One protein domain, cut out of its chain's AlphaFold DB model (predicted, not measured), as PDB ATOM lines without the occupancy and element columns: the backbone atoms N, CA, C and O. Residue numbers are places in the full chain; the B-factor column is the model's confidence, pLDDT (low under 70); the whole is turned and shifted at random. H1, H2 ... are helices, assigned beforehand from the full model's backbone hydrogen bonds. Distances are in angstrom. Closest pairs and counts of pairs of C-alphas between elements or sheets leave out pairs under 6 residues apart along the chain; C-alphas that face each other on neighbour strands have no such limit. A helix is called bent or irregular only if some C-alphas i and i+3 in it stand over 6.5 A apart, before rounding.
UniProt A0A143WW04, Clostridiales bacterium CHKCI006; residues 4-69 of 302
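AT A GLANCE: This is residues 4 to 69 of the 302 residues of a protein of Clostridiales bacterium CHKCI006 (UniProt A0A143WW04). Two long helical arms meet at a corner and make an open L: the first arm is H1 up to its sharp kink near residue 35, the second is H2. The last residues of H1, past the kink, form the short corner piece, and both arms stick out from it, with residues 4 to 30 and 49 to 69 standing free. The printed part has 66 residues with two named helices, H1 then H2, and no named strand; the class is all helix. The whole is extended, with a radius of gyration of the C-alphas of 17.7 A, and flat, with spans of 48 by 41 by 18 A.

HOW THE PARTS SIT: H1, residues 4 to 42, has a kink of 93 degrees near residue 35. It is irregular there: C-alphas 34 and 37 are 8.5 A apart. A tight link of one residue, Ala 43, leads to H2, residues 44 to 67. H1 and H2 are close but not clearly touching, with 2 pairs of C-alphas within 8 A; their closest C-alphas, those of Lys 40 and Ala 47, are 6.1 A apart. Their lines stand at a steep tilt of 64 degrees, opposite ways, and that of H1 is a rough one. Every O i to N i+4 pair is within hydrogen-bond range in H2, and 33 of 35 are in H1.

IN THESE COORDINATES: H1 begins at C-alpha 4, at (166.535, 133.639, 57.397), and measures 48.3 A from first to last C-alpha. It ends at C-alpha 42, at (141.494, 132.728, 98.690). H2 measures 34.3 A and ends at C-alpha 67, at (132.203, 158.077, 69.831).

THE WHOLE: The two C-alphas farthest apart, those of Glu 4 and Thr 41, are 50.7 A apart. The printed part has no cut. Its mean pLDDT is 92.8, and no printed residue is under 70.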
ATOM      1  N   GLU A   4     167.741 134.441  57.620       90.88
ATOM      2  CA  GLU A   4     166.535 133.639  57.397       90.88
ATOM      3  C   GLU A   4     166.228 132.686  58.564       90.88
ATOM      4  O   GLU A   4     165.083 132.544  58.981       90.88
ATOM      5  N   THR A   5     167.258 132.079  59.163       94.31
ATOM      6  CA  THR A   5     167.090 131.228  60.351       94.31
ATOM      7  C   THR A   5     166.619 132.025  61.565       94.31
ATOM      8  O   THR A   5     165.858 131.496  62.367       94.31
ATOM      9  N   VAL A   6     167.072 133.273  61.713       94.25
ATOM     10  CA  VAL A   6     166.677 134.139  62.833       94.25
ATOM     11  C   VAL A   6     165.207 134.537  62.696       94.25
ATOM     12  O   VAL A   6     164.445 134.271  63.619       94.25
ATOM     13  N   MET A   7     164.786 135.018  61.520       92.38
ATOM     14  CA  MET A   7     163.385 135.391  61.268       92.38
ATOM     15  C   MET A   7     162.415 134.221  61.499       92.38
ATOM     16  O   MET A   7     161.403 134.375  62.177       92.38
ATOM     17  N   MET A   8     162.749 133.014  61.018       94.94
ATOM     18  CA  MET A   8     161.921 131.822  61.265       94.94
ATOM     19  C   MET A   8     161.803 131.466  62.754       94.94
ATOM     20  O   MET A   8     160.794 130.909  63.186       94.94
ATOM     21  N   LEU A   9     162.852 131.704  63.547       95.62
ATOM     22  CA  LEU A   9     162.817 131.441  64.985       95.62
ATOM     23  C   LEU A   9     162.016 132.511  65.727       95.62
ATOM     24  O   LEU A   9     161.288 132.168  66.655       95.62
ATOM     25  N   GLU A  10     162.108 133.772  65.312       96.44
ATOM     26  CA  GLU A  10     161.308 134.871  65.862       96.44
ATOM     27  C   GLU A  10     159.811 134.647  65.627       96.44
ATOM     28  O   GLU A  10     159.027 134.768  66.569       96.44
ATOM     29  N   GLU A  11     159.426 134.216  64.422       97.31
ATOM     30  CA  GLU A  11     158.042 133.848  64.104       97.31
ATOM     31  C   GLU A  11     157.545 132.701  64.995       97.31
ATOM     32  O   GLU A  11     156.496 132.817  65.628       97.31
ATOM     33  N   LYS A  12     158.336 131.630  65.141       97.50
ATOM     34  CA  LYS A  12     157.998 130.510  66.038       97.50
ATOM     35  C   LYS A  12     157.871 130.943  67.494       97.50
ATOM     36  O   LYS A  12     156.990 130.465  68.199       97.50
ATOM     37  N   ILE A  13     158.732 131.846  67.963       97.38
ATOM     38  CA  ILE A  13     158.637 132.397  69.320       97.38
ATOM     39  C   ILE A  13     157.354 133.221  69.472       97.38
ATOM     40  O   ILE A  13     156.707 133.141  70.517       97.38
ATOM     41  N   ALA A  14     156.978 134.014  68.469       96.69
ATOM     42  CA  ALA A  14     155.745 134.795  68.492       96.69
ATOM     43  C   ALA A  14     154.502 133.889  68.507       96.69
ATOM     44  O   ALA A  14     153.603 134.096  69.329       96.69
ATOM     45  N   GLU A  15     154.483 132.855  67.665       97.81
ATOM     46  CA  GLU A  15     153.419 131.848  67.633       97.81
ATOM     47  C   GLU A  15     153.306 131.116  68.977       97.81
ATOM     48  O   GLU A  15     152.216 131.028  69.544       97.81
ATOM     49  N   GLU A  16     154.432 130.695  69.557       98.19
ATOM     50  CA  GLU A  16     154.452 129.999  70.845       98.19
ATOM     51  C   GLU A  16     154.008 130.911  72.000       98.19
ATOM     52  O   GLU A  16     153.268 130.490  72.891       98.19
ATOM     53  N   LYS A  17     154.387 132.197  71.984       97.62
ATOM     54  CA  LYS A  17     153.898 133.189  72.959       97.62
ATOM     55  C   LYS A  17     152.381 133.352  72.871       97.62
ATOM     56  O   LYS A  17     151.722 133.385  73.913       97.62
ATOM     57  N   LYS A  18     151.830 133.420  71.655       97.81
ATOM     58  CA  LYS A  18     150.380 133.480  71.419       97.81
ATOM     59  C   LYS A  18     149.688 132.197  71.888       97.81
ATOM     60  O   LYS A  18     148.645 132.277  72.534       97.81
ATOM     61  N   HIS A  19     150.277 131.033  71.614       97.12
ATOM     62  CA  HIS A  19     149.757 129.745  72.069       97.12
ATOM     63  C   HIS A  19     149.718 129.658  73.599       97.12
ATOM     64  O   HIS A  19     148.683 129.322  74.179       97.12
ATOM     65  N   ARG A  20     150.809 130.051  74.264       98.00
ATOM     66  CA  ARG A  20     150.897 130.120  75.725       98.00
ATOM     67  C   ARG A  20     149.825 131.033  76.324       98.00
ATOM     68  O   ARG A  20     149.202 130.650  77.307       98.00
ATOM     69  N   GLU A  21     149.604 132.215  75.749       97.06
ATOM     70  CA  GLU A  21     148.547 133.127  76.208       97.06
ATOM     71  C   GLU A  21     147.159 132.484  76.071       97.06
ATOM     72  O   GLU A  21     146.386 132.467  77.025       97.06
ATOM     73  N   ALA A  22     146.863 131.857  74.929       96.31
ATOM     74  CA  ALA A  22     145.595 131.158  74.722       96.31
ATOM     75  C   ALA A  22     145.369 130.012  75.730       96.31
ATOM     76  O   ALA A  22     144.244 129.808  76.202       96.31
ATOM     77  N   LEU A  23     146.427 129.279  76.096       97.38
ATOM     78  CA  LEU A  23     146.367 128.250  77.137       97.38
ATOM     79  C   LEU A  23     146.057 128.846  78.514       97.38
ATOM     80  O   LEU A  23     145.203 128.306  79.213       97.38
ATOM     81  N   TRP A  24     146.695 129.960  78.888       95.56
ATOM     82  CA  TRP A  24     146.404 130.654  80.147       95.56
ATOM     83  C   TRP A  24     144.968 131.162  80.210       95.56
ATOM     84  O   TRP A  24     144.305 130.959  81.226       95.56
ATOM     85  N   GLN A  25     144.459 131.738  79.120       93.75
ATOM     86  CA  GLN A  25     143.061 132.167  79.023       93.75
ATOM     87  C   GLN A  25     142.102 130.981  79.201       93.75
ATOM     88  O   GLN A  25     141.177 131.034  80.009       93.75
ATOM     89  N   THR A  26     142.359 129.870  78.505       95.31
ATOM     90  CA  THR A  26     141.530 128.655  78.599       95.31
ATOM     91  C   THR A  26     141.579 128.041  80.000       95.31
ATOM     92  O   THR A  26     140.558 127.600  80.527       95.31
ATOM     93  N   LEU A  27     142.761 128.001  80.617       94.19
ATOM     94  CA  LEU A  27     142.937 127.511  81.979       94.19
ATOM     95  C   LEU A  27     142.187 128.396  82.977       94.19
ATOM     96  O   LEU A  27     141.445 127.870  83.803       94.19
ATOM     97  N   GLY A  28     142.339 129.717  82.867       90.44
ATOM     98  CA  GLY A  28     141.629 130.690  83.694       90.44
ATOM     99  C   GLY A  28     140.114 130.518  83.605       90.44
ATOM    100  O   GLY A  28     139.459 130.426  84.636       90.44
ATOM    101  N   GLN A  29     139.569 130.356  82.395       89.81
ATOM    102  CA  GLN A  29     138.136 130.105  82.187       89.81
ATOM    103  C   GLN A  29     137.650 128.821  82.868       89.81
ATOM    104  O   GLN A  29     136.599 128.825  83.500       89.81
ATOM    105  N   ARG A  30     138.408 127.719  82.770       94.12
ATOM    106  CA  ARG A  30     138.043 126.457  83.441       94.12
ATOM    107  C   ARG A  30     138.107 126.579  84.959       94.12
ATOM    108  O   ARG A  30     137.243 126.051  85.647       94.12
ATOM    109  N   LEU A  31     139.127 127.263  85.475       90.00
ATOM    110  CA  LEU A  31     139.260 127.502  86.909       90.00
ATOM    111  C   LEU A  31     138.131 128.386  87.435       90.00
ATOM    112  O   LEU A  31     137.620 128.115  88.512       90.00
ATOM    113  N   ASP A  32     137.707 129.392  86.678       88.00
ATOM    114  CA  ASP A  32     136.563 130.215  87.058       88.00
ATOM    115  C   ASP A  32     135.256 129.401  87.042       88.00
ATOM    116  O   ASP A  32     134.514 129.398  88.018       88.00
ATOM    117  N   GLN A  33     135.018 128.598  85.998       89.00
ATOM    118  CA  GLN A  33     133.819 127.752  85.892       89.00
ATOM    119  C   GLN A  33     133.691 126.719  87.019       89.00
ATOM    120  O   GLN A  33     132.600 126.524  87.553       89.00
ATOM    121  N   GLU A  34     134.789 126.058  87.380       92.94
ATOM    122  CA  GLU A  34     134.779 124.953  88.348       92.94
ATOM    123  C   GLU A  34     135.076 125.419  89.785       92.94
ATOM    124  O   GLU A  34     134.665 124.778  90.753       92.94
ATOM    125  N   PHE A  35     135.795 126.534  89.948       92.62
ATOM    126  CA  PHE A  35     136.365 126.955  91.230       92.62
ATOM    127  C   PHE A  35     136.176 128.449  91.549       92.62
ATOM    128  O   PHE A  35     136.872 128.956  92.433       92.62
ATOM    129  N   ALA A  36     135.223 129.159  90.925       86.88
ATOM    130  CA  ALA A  36     134.948 130.578  91.215       86.88
ATOM    131  C   ALA A  36     134.854 130.891  92.721       86.88
ATOM    132  O   ALA A  36     135.468 131.840  93.207       86.88
ATOM    133  N   GLU A  37     134.126 130.077  93.491       90.00
ATOM    134  CA  GLU A  37     133.950 130.302  94.934       90.00
ATOM    135  C   GLU A  37     135.249 130.109  95.731       90.00
ATOM    136  O   GLU A  37     135.507 130.817  96.707       90.00
ATOM    137  N   VAL A  38     136.122 129.206  95.281       91.25
ATOM    138  CA  VAL A  38     137.461 129.031  95.858       91.25
ATOM    139  C   VAL A  38     138.303 130.275  95.570       91.25
ATOM    140  O   VAL A  38     138.891 130.839  96.491       91.25
ATOM    141  N   VAL A  39     138.312 130.768  94.330       87.25
ATOM    142  CA  VAL A  39     139.070 131.974  93.954       87.25
ATOM    143  C   VAL A  39     138.611 133.192  94.758       87.25
ATOM    144  O   VAL A  39     139.451 133.892  95.325       87.25
ATOM    145  N   LYS A  40     137.298 133.399  94.909       89.25
ATOM    146  CA  LYS A  40     136.746 134.477  95.750       89.25
ATOM    147  C   LYS A  40     137.155 134.351  97.218       89.25
ATOM    148  O   LYS A  40     137.352 135.361  97.883       89.25
ATOM    149  N   THR A  41     137.299 133.127  97.722       92.44
ATOM    150  CA  THR A  41     137.679 132.878  99.120       92.44
ATOM    151  C   THR A  41     139.164 133.145  99.371       92.44
ATOM    152  O   THR A  41     139.518 133.753 100.380       92.44
ATOM    153  N   TYR A  42     140.042 132.694  98.473       91.94
ATOM    154  CA  TYR A  42     141.494 132.728  98.690       91.94
ATOM    155  C   TYR A  42     142.193 133.940  98.059       91.94
ATOM    156  O   TYR A  42     143.289 134.292  98.490       91.94
ATOM    157  N   ALA A  43     141.578 134.590  97.069       92.19
ATOM    158  CA  ALA A  43     142.119 135.771  96.395       92.19
ATOM    159  C   ALA A  43     141.039 136.849  96.126       92.19
ATOM    160  O   ALA A  43     140.900 137.303  94.987       92.19
ATOM    161  N   PRO A  44     140.288 137.297  97.154       90.62
ATOM    162  CA  PRO A  44     139.174 138.236  96.985       90.62
ATOM    163  C   PRO A  44     139.608 139.563  96.354       90.62
ATOM    164  O   PRO A  44     138.952 140.051  95.440       90.62
ATOM    165  N   ASP A  45     140.748 140.117  96.778       95.44
ATOM    166  CA  ASP A  45     141.247 141.393  96.258       95.44
ATOM    167  C   ASP A  45     141.569 141.321  94.761       95.44
ATOM    168  O   ASP A  45     141.334 142.281  94.026       95.44
ATOM    169  N   LEU A  46     142.114 140.188  94.304       91.81
ATOM    170  CA  LEU A  46     142.447 139.978  92.898       91.81
ATOM    171  C   LEU A  46     141.184 139.730  92.072       91.81
ATOM    172  O   LEU A  46     141.060 140.289  90.983       91.81
ATOM    173  N   ALA A  47     140.232 138.960  92.606       88.31
ATOM    174  CA  ALA A  47     138.931 138.742  91.982       88.31
ATOM    175  C   ALA A  47     138.179 140.071  91.790       88.31
ATOM    176  O   ALA A  47     137.771 140.391  90.676       88.31
ATOM    177  N   SER A  48     138.098 140.909  92.829       91.75
ATOM    178  CA  SER A  48     137.459 142.227  92.733       91.75
ATOM    179  C   SER A  48     138.176 143.171  91.763       91.75
ATOM    180  O   SER A  48     137.526 143.920  91.035       91.75
ATOM    181  N   GLN A  49     139.512 143.149  91.713       95.62
ATOM    182  CA  GLN A  49     140.266 143.934  90.728       95.62
ATOM    183  C   GLN A  49     140.017 143.460  89.293       95.62
ATOM    184  O   GLN A  49     139.919 144.294  88.391       95.62
ATOM    185  N   LEU A  50     139.898 142.148  89.078       90.19
ATOM    186  CA  LEU A  50     139.587 141.575  87.773       90.19
ATOM    187  C   LEU A  50     138.181 141.979  87.316       90.19
ATOM    188  O   LEU A  50     138.043 142.491  86.207       90.19
ATOM    189  N   GLU A  51     137.175 141.848  88.181       90.50
ATOM    190  CA  GLU A  51     135.801 142.294  87.907       90.50
ATOM    191  C   GLU A  51     135.752 143.800  87.593       90.50
ATOM    192  O   GLU A  51     135.150 144.225  86.604       90.50
ATOM    193  N   ALA A  52     136.452 144.627  88.377       95.75
ATOM    194  CA  ALA A  52     136.535 146.066  88.131       95.75
ATOM    195  C   ALA A  52     137.239 146.398  86.803       95.75
ATOM    196  O   ALA A  52     136.854 147.345  86.112       95.75
ATOM    197  N   SER A  53     138.272 145.636  86.434       96.56
ATOM    198  CA  SER A  53     138.959 145.778  85.149       96.56
ATOM    199  C   SER A  53     138.040 145.408  83.980       96.56
ATOM    200  O   SER A  53     137.946 146.157  83.010       96.56
ATOM    201  N   GLN A  54     137.292 144.308  84.097       92.56
ATOM    202  CA  GLN A  54     136.307 143.884  83.096       92.56
ATOM    203  C   GLN A  54     135.204 144.933  82.904       92.56
ATOM    204  O   GLN A  54     134.866 145.259  81.766       92.56
ATOM    205  N   ALA A  55     134.700 145.520  83.994       93.94
ATOM    206  CA  ALA A  55     133.713 146.597  83.927       93.94
ATOM    207  C   ALA A  55     134.247 147.829  83.174       93.94
ATOM    208  O   ALA A  55     133.547 148.378  82.326       93.94
ATOM    209  N   LYS A  56     135.508 148.223  83.408       97.25
ATOM    210  CA  LYS A  56     136.151 149.318  82.659       97.25
ATOM    211  C   LYS A  56     136.328 148.998  81.181       97.25
ATOM    212  O   LYS A  56     136.147 149.876  80.348       97.25
ATOM    213  N   LEU A  57     136.698 147.762  80.840       92.88
ATOM    214  CA  LEU A  57     136.805 147.353  79.439       92.88
ATOM    215  C   LEU A  57     135.451 147.467  78.730       92.88
ATOM    216  O   LEU A  57     135.406 147.994  77.620       92.88
ATOM    217  N   ALA A  58     134.363 147.045  79.380       90.50
ATOM    218  CA  ALA A  58     133.013 147.209  78.849       90.50
ATOM    219  C   ALA A  58     132.633 148.694  78.687       90.50
ATOM    220  O   ALA A  58     132.166 149.087  77.621       90.50
ATOM    221  N   GLU A  59     132.917 149.528  79.694       93.88
ATOM    222  CA  GLU A  59     132.703 150.983  79.645       93.88
ATOM    223  C   GLU A  59     133.467 151.633  78.479       93.88
ATOM    224  O   GLU A  59     132.902 152.403  77.704       93.88
ATOM    225  N   TYR A  60     134.749 151.304  78.305       94.44
ATOM    226  CA  TYR A  60     135.561 151.851  77.217       94.44
ATOM    227  C   TYR A  60     135.094 151.374  75.846       94.44
ATOM    228  O   TYR A  60     135.117 152.155  74.895       94.44
ATOM    229  N   GLN A  61     134.659 150.120  75.723       88.44
ATOM    230  CA  GLN A  61     134.075 149.621  74.481       88.44
ATOM    231  C   GLN A  61     132.797 150.383  74.123       88.44
ATOM    232  O   GLN A  61     132.672 150.849  72.990       88.44
ATOM    233  N   GLU A  62     131.890 150.578  75.081       88.00
ATOM    234  CA  GLU A  62     130.671 151.364  74.877       88.00
ATOM    235  C   GLU A  62     130.992 152.812  74.484       88.00
ATOM    236  O   GLU A  62     130.491 153.293  73.467       88.00
ATOM    237  N   ALA A  63     131.925 153.461  75.184       90.19
ATOM    238  CA  ALA A  63     132.375 154.811  74.854       90.19
ATOM    239  C   ALA A  63     132.982 154.909  73.441       90.19
ATOM    240  O   ALA A  63     132.760 155.893  72.732       90.19
ATOM    241  N   ILE A  64     133.732 153.893  72.994       87.00
ATOM    242  CA  ILE A  64     134.253 153.827  71.620       87.00
ATOM    243  C   ILE A  64     133.103 153.725  70.616       87.00
ATOM    244  O   ILE A  64     133.139 154.393  69.579       87.00
ATOM    245  N   TYR A  65     132.090 152.907  70.895       86.50
ATOM    246  CA  TYR A  65     130.937 152.763  70.010       86.50
ATOM    247  C   TYR A  65     130.121 154.047  69.928       86.50
ATOM    248  O   TYR A  65     129.807 154.482  68.819       86.50
ATOM    249  N   GLU A  66     129.865 154.706  71.056       87.19
ATOM    250  CA  GLU A  66     129.210 156.013  71.082       87.19
ATOM    251  C   GLU A  66     130.010 157.065  70.307       87.19
ATOM    252  O   GLU A  66     129.455 157.761  69.454       87.19
ATOM    253  N   ALA A  67     131.325 157.139  70.531       88.50
ATOM    254  CA  ALA A  67     132.203 158.077  69.831       88.50
ATOM    255  C   ALA A  67     132.227 157.842  68.313       88.50
ATOM    256  O   ALA A  67     132.363 158.788  67.537       88.50
ATOM    257  N   LYS A  68     132.065 156.588  67.877       88.88
ATOM    258  CA  LYS A  68     131.943 156.216  66.459       88.88
ATOM    259  C   LYS A  68     130.509 156.296  65.932       88.88
ATOM    260  O   LYS A  68     130.278 156.003  64.760       88.88
ATOM    261  N   GLY A  69     129.552 156.695  66.770       89.38
ATOM    262  CA  GLY A  69     128.144 156.793  66.419       89.38
ATOM    263  C   GLY A  69     127.548 155.446  66.028       89.38
ATOM    264  O   GLY A  69     126.789 155.394  65.062       89.38
TER     265      GLY A  69